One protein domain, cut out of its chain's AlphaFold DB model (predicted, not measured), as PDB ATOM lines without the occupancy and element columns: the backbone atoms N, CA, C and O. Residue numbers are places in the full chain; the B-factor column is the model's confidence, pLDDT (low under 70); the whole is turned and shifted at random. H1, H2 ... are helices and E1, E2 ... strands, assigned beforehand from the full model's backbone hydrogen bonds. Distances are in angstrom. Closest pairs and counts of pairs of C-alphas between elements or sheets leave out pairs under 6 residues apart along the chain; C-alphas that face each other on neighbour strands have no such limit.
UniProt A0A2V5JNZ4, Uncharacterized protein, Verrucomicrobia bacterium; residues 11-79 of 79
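Overview. This is residues 11 to 79 of the 79 residues of an uncharacterized protein of Verrucomicrobia bacterium (UniProt A0A2V5JNZ4). You meet little regular structure here: two small hairpins, E1 with E2 and E3 with E4, lie apart, joined by a wide loop of residues 42 to 68, with the short helix H1 at the opposite end from E3 and E4. The printed part has 69 residues, 25 in named elements, ordered H1, E1, E2, E3, E4; the class is mixed and both two-stranded sheets are antiparallel. The whole is loose, with a radius of gyration of the C-alphas of 14.0 A, and spans 42 by 29 by 21 A.

Arrangement. Start at H1, residues 11 to 16, where every O i to N i+4 pair is within hydrogen-bond range. Its closest C-alphas to E2, residues 37 to 41, are Ile 14 and Val 40, 7.9 A apart. E1, residues 27 to 32, and E2 form an antiparallel hairpin at 161 degrees; N 30 and O 38, 2.8 A apart, are within hydrogen-bond range. E3, residues 69 to 72, and E4, residues 75 to 78, form another at 145 degrees, with N 77 and O 70 within range at 2.8 A. H1, E1 and E2 are apart from E3 and E4.

Along the chain. Find C-alpha 11 at (-16.515, -14.560, -15.194), where H1 begins its 8.8 A. E1 runs 12.9 A, E2 12.7 A, E3 10.0 A and E4 9.7 A, to C-alpha 78 at (0.089, -34.561, -1.065).

Size, cuts and confidence. The farthest C-alphas, Asn 12 and Asp 74, are 42.4 A apart. The printed part has no cut; the link from E2 to E3 is long. Residue 79 has pLDDT under 70.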
ATOM      1  N   LYS A  11     -15.431 -13.565 -15.225       96.06
ATOM      2  CA  LYS A  11     -16.515 -14.560 -15.194       96.06
ATOM      3  C   LYS A  11     -17.145 -14.700 -16.573       96.06
ATOM      4  O   LYS A  11     -17.204 -15.812 -17.094       96.06
ATOM      5  N   ASN A  12     -17.513 -13.571 -17.175       97.62
ATOM      6  CA  ASN A  12     -18.088 -13.546 -18.517       97.62
ATOM      7  C   ASN A  12     -17.106 -14.116 -19.550       97.62
ATOM      8  O   ASN A  12     -17.483 -14.971 -20.346       97.62
ATOM      9  N   TRP A  13     -15.819 -13.762 -19.465       96.94
ATOM     10  CA  TRP A  13     -14.801 -14.310 -20.365       96.94
ATOM     11  C   TRP A  13     -14.682 -15.842 -20.269       96.94
ATOM     12  O   TRP A  13     -14.538 -16.519 -21.288       96.94
ATOM     13  N   ILE A  14     -14.767 -16.420 -19.063       96.12
ATOM     14  CA  ILE A  14     -14.743 -17.883 -18.877       96.12
ATOM     15  C   ILE A  14     -15.978 -18.542 -19.503       96.12
ATOM     16  O   ILE A  14     -15.853 -19.609 -20.108       96.12
ATOM     17  N   GLU A  15     -17.154 -17.932 -19.354       95.62
ATOM     18  CA  GLU A  15     -18.409 -18.438 -19.922       95.62
ATOM     19  C   GLU A  15     -18.394 -18.397 -21.454       95.62
ATOM     20  O   GLU A  15     -18.705 -19.400 -22.098       95.62
ATOM     21  N   GLU A  16     -17.932 -17.293 -22.040       96.88
ATOM     22  CA  GLU A  16     -17.776 -17.138 -23.491       96.88
ATOM     23  C   GLU A  16     -16.769 -18.133 -24.088       96.88
ATOM     24  O   GLU A  16     -16.931 -18.575 -25.224       96.88
ATOM     25  N   ASN A  17     -15.750 -18.532 -23.318       95.19
ATOM     26  CA  ASN A  17     -14.729 -19.501 -23.731       95.19
ATOM     27  C   ASN A  17     -15.028 -20.938 -23.261       95.19
ATOM     28  O   ASN A  17     -14.143 -21.800 -23.307       95.19
ATOM     29  N   ALA A  18     -16.254 -21.232 -22.810       92.75
ATOM     30  CA  ALA A  18     -16.630 -22.538 -22.259       92.75
ATOM     31  C   ALA A  18     -16.282 -23.721 -23.183       92.75
ATOM     32  O   ALA A  18     -15.900 -24.789 -22.698       92.75
ATOM     33  N   ASP A  19     -16.372 -23.524 -24.500       91.88
ATOM     34  CA  ASP A  19     -16.077 -24.520 -25.533       91.88
ATOM     35  C   ASP A  19     -14.578 -24.845 -25.667       91.88
ATOM     36  O   ASP A  19     -14.227 -25.912 -26.176       91.88
ATOM     37  N   LYS A  20     -13.691 -23.950 -25.215       91.56
ATOM     38  CA  LYS A  20     -12.233 -24.153 -25.224       91.56
ATOM     39  C   LYS A  20     -11.763 -25.010 -24.058       91.56
ATOM     40  O   LYS A  20     -10.740 -25.682 -24.164       91.56
ATOM     41  N   PHE A  21     -12.529 -25.050 -22.973       91.38
ATOM     42  CA  PHE A  21     -12.219 -25.839 -21.786       91.38
ATOM     43  C   PHE A  21     -12.708 -27.286 -21.908       91.38
ATOM     44  O   PHE A  21     -13.440 -27.791 -21.054       91.38
ATOM     45  N   ARG A  22     -12.308 -27.947 -22.996       85.81
ATOM     46  CA  ARG A  22     -12.602 -29.356 -23.265       85.81
ATOM     47  C   ARG A  22     -11.323 -30.119 -23.623       85.81
ATOM     48  O   ARG A  22     -10.350 -29.496 -24.067       85.81
ATOM     49  N   PRO A  23     -11.315 -31.453 -23.468       82.88
ATOM     50  CA  PRO A  23     -10.192 -32.272 -23.897       82.88
ATOM     51  C   PRO A  23      -9.809 -32.004 -25.364       82.88
ATOM     52  O   PRO A  23     -10.697 -31.761 -26.189       82.88
ATOM     53  N   PRO A  24      -8.508 -32.048 -25.706       79.75
ATOM     54  CA  PRO A  24      -7.412 -32.563 -24.876       79.75
ATOM     55  C   PRO A  24      -6.691 -31.528 -23.991       79.75
ATOM     56  O   PRO A  24      -5.910 -31.928 -23.137       79.75
ATOM     57  N   VAL A  25      -6.912 -30.222 -24.179       76.31
ATOM     58  CA  VAL A  25      -6.066 -29.183 -23.552       76.31
ATOM     59  C   VAL A  25      -6.696 -28.589 -22.283       76.31
ATOM     60  O   VAL A  25      -5.967 -28.275 -21.347       76.31
ATOM     61  N   SER A  26      -8.033 -28.482 -22.210       89.69
ATOM     62  CA  SER A  26      -8.822 -28.038 -21.036       89.69
ATOM     63  C   SER A  26      -8.336 -26.759 -20.316       89.69
ATOM     64  O   SER A  26      -8.748 -26.473 -19.191       89.69
ATOM     65  N   ASN A  27      -7.490 -25.958 -20.965       93.56
ATOM     66  CA  ASN A  27      -6.951 -24.700 -20.472       93.56
ATOM     67  C   ASN A  27      -6.950 -23.639 -21.580       93.56
ATOM     68  O   ASN A  27      -7.051 -23.959 -22.769       93.56
ATOM     69  N   ARG A  28      -6.859 -22.368 -21.183       94.69
ATOM     70  CA  ARG A  28      -6.792 -21.238 -22.112       94.69
ATOM     71  C   ARG A  28      -5.990 -20.090 -21.506       94.69
ATOM     72  O   ARG A  28      -6.263 -19.689 -20.378       94.69
ATOM     73  N   TYR A  29      -5.060 -19.533 -22.278       94.81
ATOM     74  CA  TYR A  29      -4.384 -18.282 -21.933       94.81
ATOM     75  C   TYR A  29      -5.376 -17.114 -21.966       94.81
ATOM     76  O   TYR A  29      -6.034 -16.878 -22.980       94.81
ATOM     77  N   LEU A  30      -5.476 -16.407 -20.844       94.19
ATOM     78  CA  LEU A  30      -6.120 -15.099 -20.718       94.19
ATOM     79  C   LEU A  30      -5.159 -13.990 -21.166       94.19
ATOM     80  O   LEU A  30      -5.572 -13.025 -21.803       94.19
ATOM     81  N   TYR A  31      -3.876 -14.149 -20.841       92.69
ATOM     82  CA  TYR A  31      -2.795 -13.243 -21.208       92.69
ATOM     83  C   TYR A  31      -1.526 -14.055 -21.481       92.69
ATOM     84  O   TYR A  31      -1.207 -14.965 -20.719       92.69
ATOM     85  N   ASP A  32      -0.819 -13.724 -22.556       92.62
ATOM     86  CA  ASP A  32       0.431 -14.363 -22.978       92.62
ATOM     87  C   ASP A  32       1.474 -13.261 -23.196       92.62
ATOM     88  O   ASP A  32       1.641 -12.720 -24.292       92.62
ATOM     89  N   GLY A  33       2.034 -12.793 -22.082       89.75
ATOM     90  CA  GLY A  33       3.022 -11.728 -22.057       89.75
ATOM     91  C   GLY A  33       4.441 -12.266 -22.118       89.75
ATOM     92  O   GLY A  33       4.704 -13.445 -21.916       89.75
ATOM     93  N   ARG A  34       5.390 -11.356 -22.348       87.31
ATOM     94  CA  ARG A  34       6.813 -11.705 -22.378       87.31
ATOM     95  C   ARG A  34       7.342 -12.155 -21.012       87.31
ATOM     96  O   ARG A  34       8.158 -13.066 -20.964       87.31
ATOM     97  N   ASP A  35       6.908 -11.487 -19.943       89.62
ATOM     98  CA  ASP A  35       7.461 -11.684 -18.597       89.62
ATOM     99  C   ASP A  35       6.646 -12.685 -17.770       89.62
ATOM    100  O   ASP A  35       7.184 -13.362 -16.900       89.62
ATOM    101  N   PHE A  36       5.343 -12.779 -18.035       92.00
ATOM    102  CA  PHE A  36       4.445 -13.733 -17.397       92.00
ATOM    103  C   PHE A  36       3.246 -14.015 -18.300       92.00
ATOM    104  O   PHE A  36       2.869 -13.205 -19.153       92.00
ATOM    105  N   PHE A  37       2.601 -15.145 -18.047       94.19
ATOM    106  CA  PHE A  37       1.337 -15.515 -18.663       94.19
ATOM    107  C   PHE A  37       0.286 -15.771 -17.586       94.19
ATOM    108  O   PHE A  37       0.591 -16.082 -16.435       94.19
ATOM    109  N   VAL A  38      -0.980 -15.631 -17.967       95.75
ATOM    110  CA  VAL A  38      -2.130 -15.950 -17.122       95.75
ATOM    111  C   VAL A  38      -3.012 -16.902 -17.898       95.75
ATOM    112  O   VAL A  38      -3.389 -16.622 -19.037       95.75
ATOM    113  N   MET A  39      -3.378 -18.016 -17.278       95.94
ATOM    114  CA  MET A  39      -4.257 -19.008 -17.880       95.94
ATOM    115  C   MET A  39      -5.378 -19.408 -16.929       95.94
ATOM    116  O   MET A  39      -5.221 -19.392 -15.711       95.94
ATOM    117  N   VAL A  40      -6.509 -19.798 -17.510       96.88
ATOM    118  CA  VAL A  40      -7.593 -20.472 -16.798       96.88
ATOM    119  C   VAL A  40      -7.528 -21.955 -17.136       96.88
ATOM    120  O   VAL A  40      -7.388 -22.333 -18.301       96.88
ATOM    121  N   ILE A  41      -7.632 -22.797 -16.112       94.69
ATOM    122  CA  ILE A  41      -7.585 -24.256 -16.221       94.69
ATOM    123  C   ILE A  41      -8.904 -24.812 -15.693       94.69
ATOM    124  O   ILE A  41      -9.379 -24.388 -14.639       94.69
ATOM    125  N   LYS A  42      -9.499 -25.765 -16.417       94.38
ATOM    126  CA  LYS A  42     -10.752 -26.410 -16.016       94.38
ATOM    127  C   LYS A  42     -10.604 -27.927 -15.989       94.38
ATOM    128  O   LYS A  42      -9.970 -28.524 -16.854       94.38
ATOM    129  N   GLY A  43     -11.225 -28.547 -14.990       91.81
ATOM    130  CA  GLY A  43     -11.368 -29.996 -14.908       91.81
ATOM    131  C   GLY A  43     -12.573 -30.546 -15.695       91.81
ATOM    132  O   GLY A  43     -13.383 -29.775 -16.215       91.81
ATOM    133  N   PRO A  44     -12.730 -31.881 -15.731       91.69
ATOM    134  CA  PRO A  44     -11.851 -32.856 -15.088       91.69
ATOM    135  C   PRO A  44     -10.545 -33.040 -15.871       91.69
ATOM    136  O   PRO A  44     -10.547 -33.142 -17.095       91.69
ATOM    137  N   ASN A  45      -9.424 -33.088 -15.153       88.81
ATOM    138  CA  ASN A  45      -8.122 -33.437 -15.709       88.81
ATOM    139  C   ASN A  45      -7.287 -34.133 -14.629       88.81
ATOM    140  O   ASN A  45      -7.276 -33.688 -13.482       88.81
ATOM    141  N   ALA A  46      -6.594 -35.208 -14.993       89.06
ATOM    142  CA  ALA A  46      -5.709 -35.941 -14.097       89.06
ATOM    143  C   ALA A  46      -4.428 -36.304 -14.844       89.06
ATOM    144  O   ALA A  46      -4.469 -36.761 -15.984       89.06
ATOM    145  N   ARG A  47      -3.289 -36.085 -14.190       89.69
ATOM    146  CA  ARG A  47      -1.955 -36.288 -14.752       89.69
ATOM    147  C   ARG A  47      -1.073 -37.052 -13.769       89.69
ATOM    148  O   ARG A  47      -1.239 -36.936 -12.549       89.69
ATOM    149  N   ASN A  48      -0.169 -37.867 -14.306       89.94
ATOM    150  CA  ASN A  48       0.807 -38.650 -13.542       89.94
ATOM    151  C   ASN A  48       2.248 -38.146 -13.715       89.94
ATOM    152  O   ASN A  48       3.155 -38.700 -13.097       89.94
ATOM    153  N   ASP A  49       2.453 -37.111 -14.525       92.94
ATOM    154  CA  ASP A  49       3.731 -36.435 -14.690       92.94
ATOM    155  C   ASP A  49       3.895 -35.269 -13.700       92.94
ATOM    156  O   ASP A  49       2.915 -34.709 -13.206       92.94
ATOM    157  N   PHE A  50       5.151 -34.926 -13.409       93.12
ATOM    158  CA  PHE A  50       5.538 -33.807 -12.548       93.12
ATOM    159  C   PHE A  50       6.247 -32.750 -13.388       93.12
ATOM    160  O   PHE A  50       7.081 -33.090 -14.230       93.12
ATOM    161  N   HIS A  51       5.916 -31.481 -13.162       93.19
ATOM    162  CA  HIS A  51       6.517 -30.360 -13.883       93.19
ATOM    163  C   HIS A  51       7.696 -29.830 -13.083       93.19
ATOM    164  O   HIS A  51       7.552 -29.501 -11.909       93.19
ATOM    165  N   LEU A  52       8.861 -29.788 -13.723       92.94
ATOM    166  CA  LEU A  52      10.054 -29.140 -13.200       92.94
ATOM    167  C   LEU A  52      10.308 -27.904 -14.057       92.94
ATOM    168  O   LEU A  52      10.596 -28.032 -15.247       92.94
ATOM    169  N   VAL A  53      10.148 -26.733 -13.454       90.50
ATOM    170  CA  VAL A  53      10.302 -25.433 -14.108       90.50
ATOM    171  C   VAL A  53      11.141 -24.518 -13.222       90.50
ATOM    172  O   VAL A  53      11.080 -24.612 -11.999       90.50
ATOM    173  N   ASP A  54      11.905 -23.626 -13.848       89.88
ATOM    174  CA  ASP A  54      12.802 -22.685 -13.161       89.88
ATOM    175  C   ASP A  54      12.095 -21.367 -12.772       89.88
ATOM    176  O   ASP A  54      12.738 -20.351 -12.513       89.88
ATOM    177  N   SER A  55      10.758 -21.367 -12.755       91.19
ATOM    178  CA  SER A  55       9.916 -20.209 -12.448       91.19
ATOM    179  C   SER A  55       8.878 -20.534 -11.381       91.19
ATOM    180  O   SER A  55       8.404 -21.663 -11.279       91.19
ATOM    181  N   GLU A  56       8.474 -19.520 -10.623       92.44
ATOM    182  CA  GLU A  56       7.343 -19.636  -9.707       92.44
ATOM    183  C   GLU A  56       6.021 -19.733 -10.481       92.44
ATOM    184  O   GLU A  56       5.825 -19.067 -11.498       92.44
ATOM    185  N   GLU A  57       5.090 -20.532  -9.964       94.69
ATOM    186  CA  GLU A  57       3.715 -20.603 -10.455       94.69
ATOM    187  C   GLU A  57       2.751 -20.236  -9.323       94.69
ATOM    188  O   GLU A  57       2.839 -20.759  -8.209       94.69
ATOM    189  N   TYR A  58       1.812 -19.336  -9.611       95.06
ATOM    190  CA  TYR A  58       0.781 -18.910  -8.668       95.06
ATOM    191  C   TYR A  58      -0.583 -19.476  -9.067       95.06
ATOM    192  O   TYR A  58      -1.041 -19.292 -10.195       95.06
ATOM    193  N   PHE A  59      -1.262 -20.114  -8.113       94.88
ATOM    194  CA  PHE A  59      -2.576 -20.719  -8.314       94.88
ATOM    195  C   PHE A  59      -3.636 -20.021  -7.464       94.88
ATOM    196  O   PHE A  59      -3.490 -19.887  -6.251       94.88
ATOM    197  N   TYR A  60      -4.744 -19.634  -8.101       96.25
ATOM    198  CA  TYR A  60      -5.926 -19.106  -7.423       96.25
ATOM    199  C   TYR A  60      -7.172 -19.897  -7.821       96.25
ATOM    200  O   TYR A  60      -7.589 -19.889  -8.982       96.25
ATOM    201  N   GLN A  61      -7.770 -20.592  -6.851       96.69
ATOM    202  CA  GLN A  61      -8.902 -21.478  -7.101       96.69
ATOM    203  C   GLN A  61     -10.216 -20.692  -7.179       96.69
ATOM    204  O   GLN A  61     -10.765 -20.270  -6.165       96.69
ATOM    205  N   LEU A  62     -10.750 -20.528  -8.392       96.00
ATOM    206  CA  LEU A  62     -12.015 -19.817  -8.612       96.00
ATOM    207  C   LEU A  62     -13.255 -20.649  -8.251       96.00
ATOM    208  O   LEU A  62     -14.242 -20.102  -7.762       96.00
ATOM    209  N   LYS A  63     -13.249 -21.954  -8.558       95.00
ATOM    210  CA  LYS A  63     -14.412 -22.840  -8.380       95.00
ATOM    211  C   LYS A  63     -14.003 -24.307  -8.279       95.00
ATOM    212  O   LYS A  63     -13.250 -24.783  -9.122       95.00
ATOM    213  N   GLY A  64     -14.596 -25.034  -7.333       95.75
ATOM    214  CA  GLY A  64     -14.305 -26.451  -7.096       95.75
ATOM    215  C   GLY A  64     -12.932 -26.655  -6.461       95.75
ATOM    216  O   GLY A  64     -12.322 -25.694  -6.001       95.75
ATOM    217  N   ASP A  65     -12.451 -27.893  -6.487       94.75
ATOM    218  CA  ASP A  65     -11.239 -28.301  -5.782       94.75
ATOM    219  C   ASP A  65     -10.134 -28.722  -6.750       94.75
ATOM    220  O   ASP A  65     -10.389 -29.288  -7.819       94.75
ATOM    221  N   ILE A  66      -8.890 -28.483  -6.341       93.00
ATOM    222  CA  ILE A  66      -7.698 -29.017  -6.996       93.00
ATOM    223  C   ILE A  66      -6.802 -29.676  -5.956       93.00
ATOM    224  O   ILE A  66      -6.819 -29.320  -4.780       93.00
ATOM    225  N   LYS A  67      -5.986 -30.625  -6.414       92.12
ATOM    226  CA  LYS A  67      -4.894 -31.203  -5.635       92.12
ATOM    227  C   LYS A  67      -3.611 -31.068  -6.440       92.12
ATOM    228  O   LYS A  67      -3.519 -31.617  -7.537       92.12
ATOM    229  N   VAL A  68      -2.626 -30.373  -5.881       92.19
ATOM    230  CA  VAL A  68      -1.280 -30.278  -6.452       92.19
ATOM    231  C   VAL A  68      -0.375 -31.203  -5.655       92.19
ATOM    232  O   VAL A  68      -0.138 -30.995  -4.469       92.19
ATOM    233  N   ARG A  69       0.113 -32.261  -6.304       93.31
ATOM    234  CA  ARG A  69       1.090 -33.169  -5.698       93.31
ATOM    235  C   ARG A  69       2.483 -32.646  -5.992       93.31
ATOM    236  O   ARG A  69       2.787 -32.325  -7.137       93.31
ATOM    237  N   THR A  70       3.325 -32.600  -4.971       93.56
ATOM    238  CA  THR A  70       4.726 -32.180  -5.099       93.56
ATOM    239  C   THR A  70       5.647 -33.374  -4.883       93.56
ATOM    240  O   THR A  70       5.228 -34.408  -4.356       93.56
ATOM    241  N   ARG A  71       6.895 -33.266  -5.340       93.31
ATOM    242  CA  ARG A  71       7.912 -34.299  -5.141       93.31
ATOM    243  C   ARG A  71       9.048 -33.736  -4.294       93.31
ATOM    244  O   ARG A  71       9.673 -32.756  -4.676       93.31
ATOM    245  N   GLU A  72       9.320 -34.385  -3.168       93.12
ATOM    246  CA  GLU A  72      10.422 -34.064  -2.258       93.12
ATOM    247  C   GLU A  72      11.406 -35.248  -2.272       93.12
ATOM    248  O   GLU A  72      11.182 -36.283  -1.637       93.12
ATOM    249  N   GLY A  73      12.471 -35.143  -3.075       90.56
ATOM    250  CA  GLY A  73      13.384 -36.263  -3.340       90.56
ATOM    251  C   GLY A  73      12.669 -37.416  -4.052       90.56
ATOM    252  O   GLY A  73      12.114 -37.234  -5.132       90.56
ATOM    253  N   ASP A  74      12.640 -38.603  -3.444       92.25
ATOM    254  CA  ASP A  74      11.940 -39.780  -3.989       92.25
ATOM    255  C   ASP A  74      10.504 -39.950  -3.479       92.25
ATOM    256  O   ASP A  74       9.842 -40.944  -3.784       92.25
ATOM    257  N   ARG A  75       9.995 -38.983  -2.710       94.25
ATOM    258  CA  ARG A  75       8.656 -39.048  -2.119       94.25
ATOM    259  C   ARG A  75       7.694 -38.119  -2.844       94.25
ATOM    260  O   ARG A  75       8.027 -36.972  -3.129       94.25
ATOM    261  N   ILE A  76       6.483 -38.611  -3.091       94.25
ATOM    262  CA  ILE A  76       5.351 -37.781  -3.508       94.25
ATOM    263  C   ILE A  76       4.655 -37.286  -2.243       94.25
ATOM    264  O   ILE A  76       4.274 -38.090  -1.392       94.25
ATOM    265  N   VAL A  77       4.494 -35.973  -2.135       93.69
ATOM    266  CA  VAL A  77       3.816 -35.309  -1.026       93.69
ATOM    267  C   VAL A  77       2.495 -34.747  -1.535       93.69
ATOM    268  O   VAL A  77       2.447 -33.979  -2.500       93.69
ATOM    269  N   GLU A  78       1.411 -35.149  -0.880       85.12
ATOM    270  CA  GLU A  78       0.089 -34.561  -1.065       85.12
ATOM    271  C   GLU A  78      -0.138 -33.595   0.098       85.12
ATOM    272  O   GLU A  78      -0.203 -34.032   1.247       85.12
ATOM    273  N   ARG A  79      -0.178 -32.292  -0.190       64.19
ATOM    274  CA  ARG A  79      -0.563 -31.259   0.777       64.19
ATOM    275  C   ARG A  79      -1.948 -30.733   0.437       64.19
ATOM    276  O   ARG A  79      -2.306 -30.783  -0.764       64.19
TER     277      ARG A  79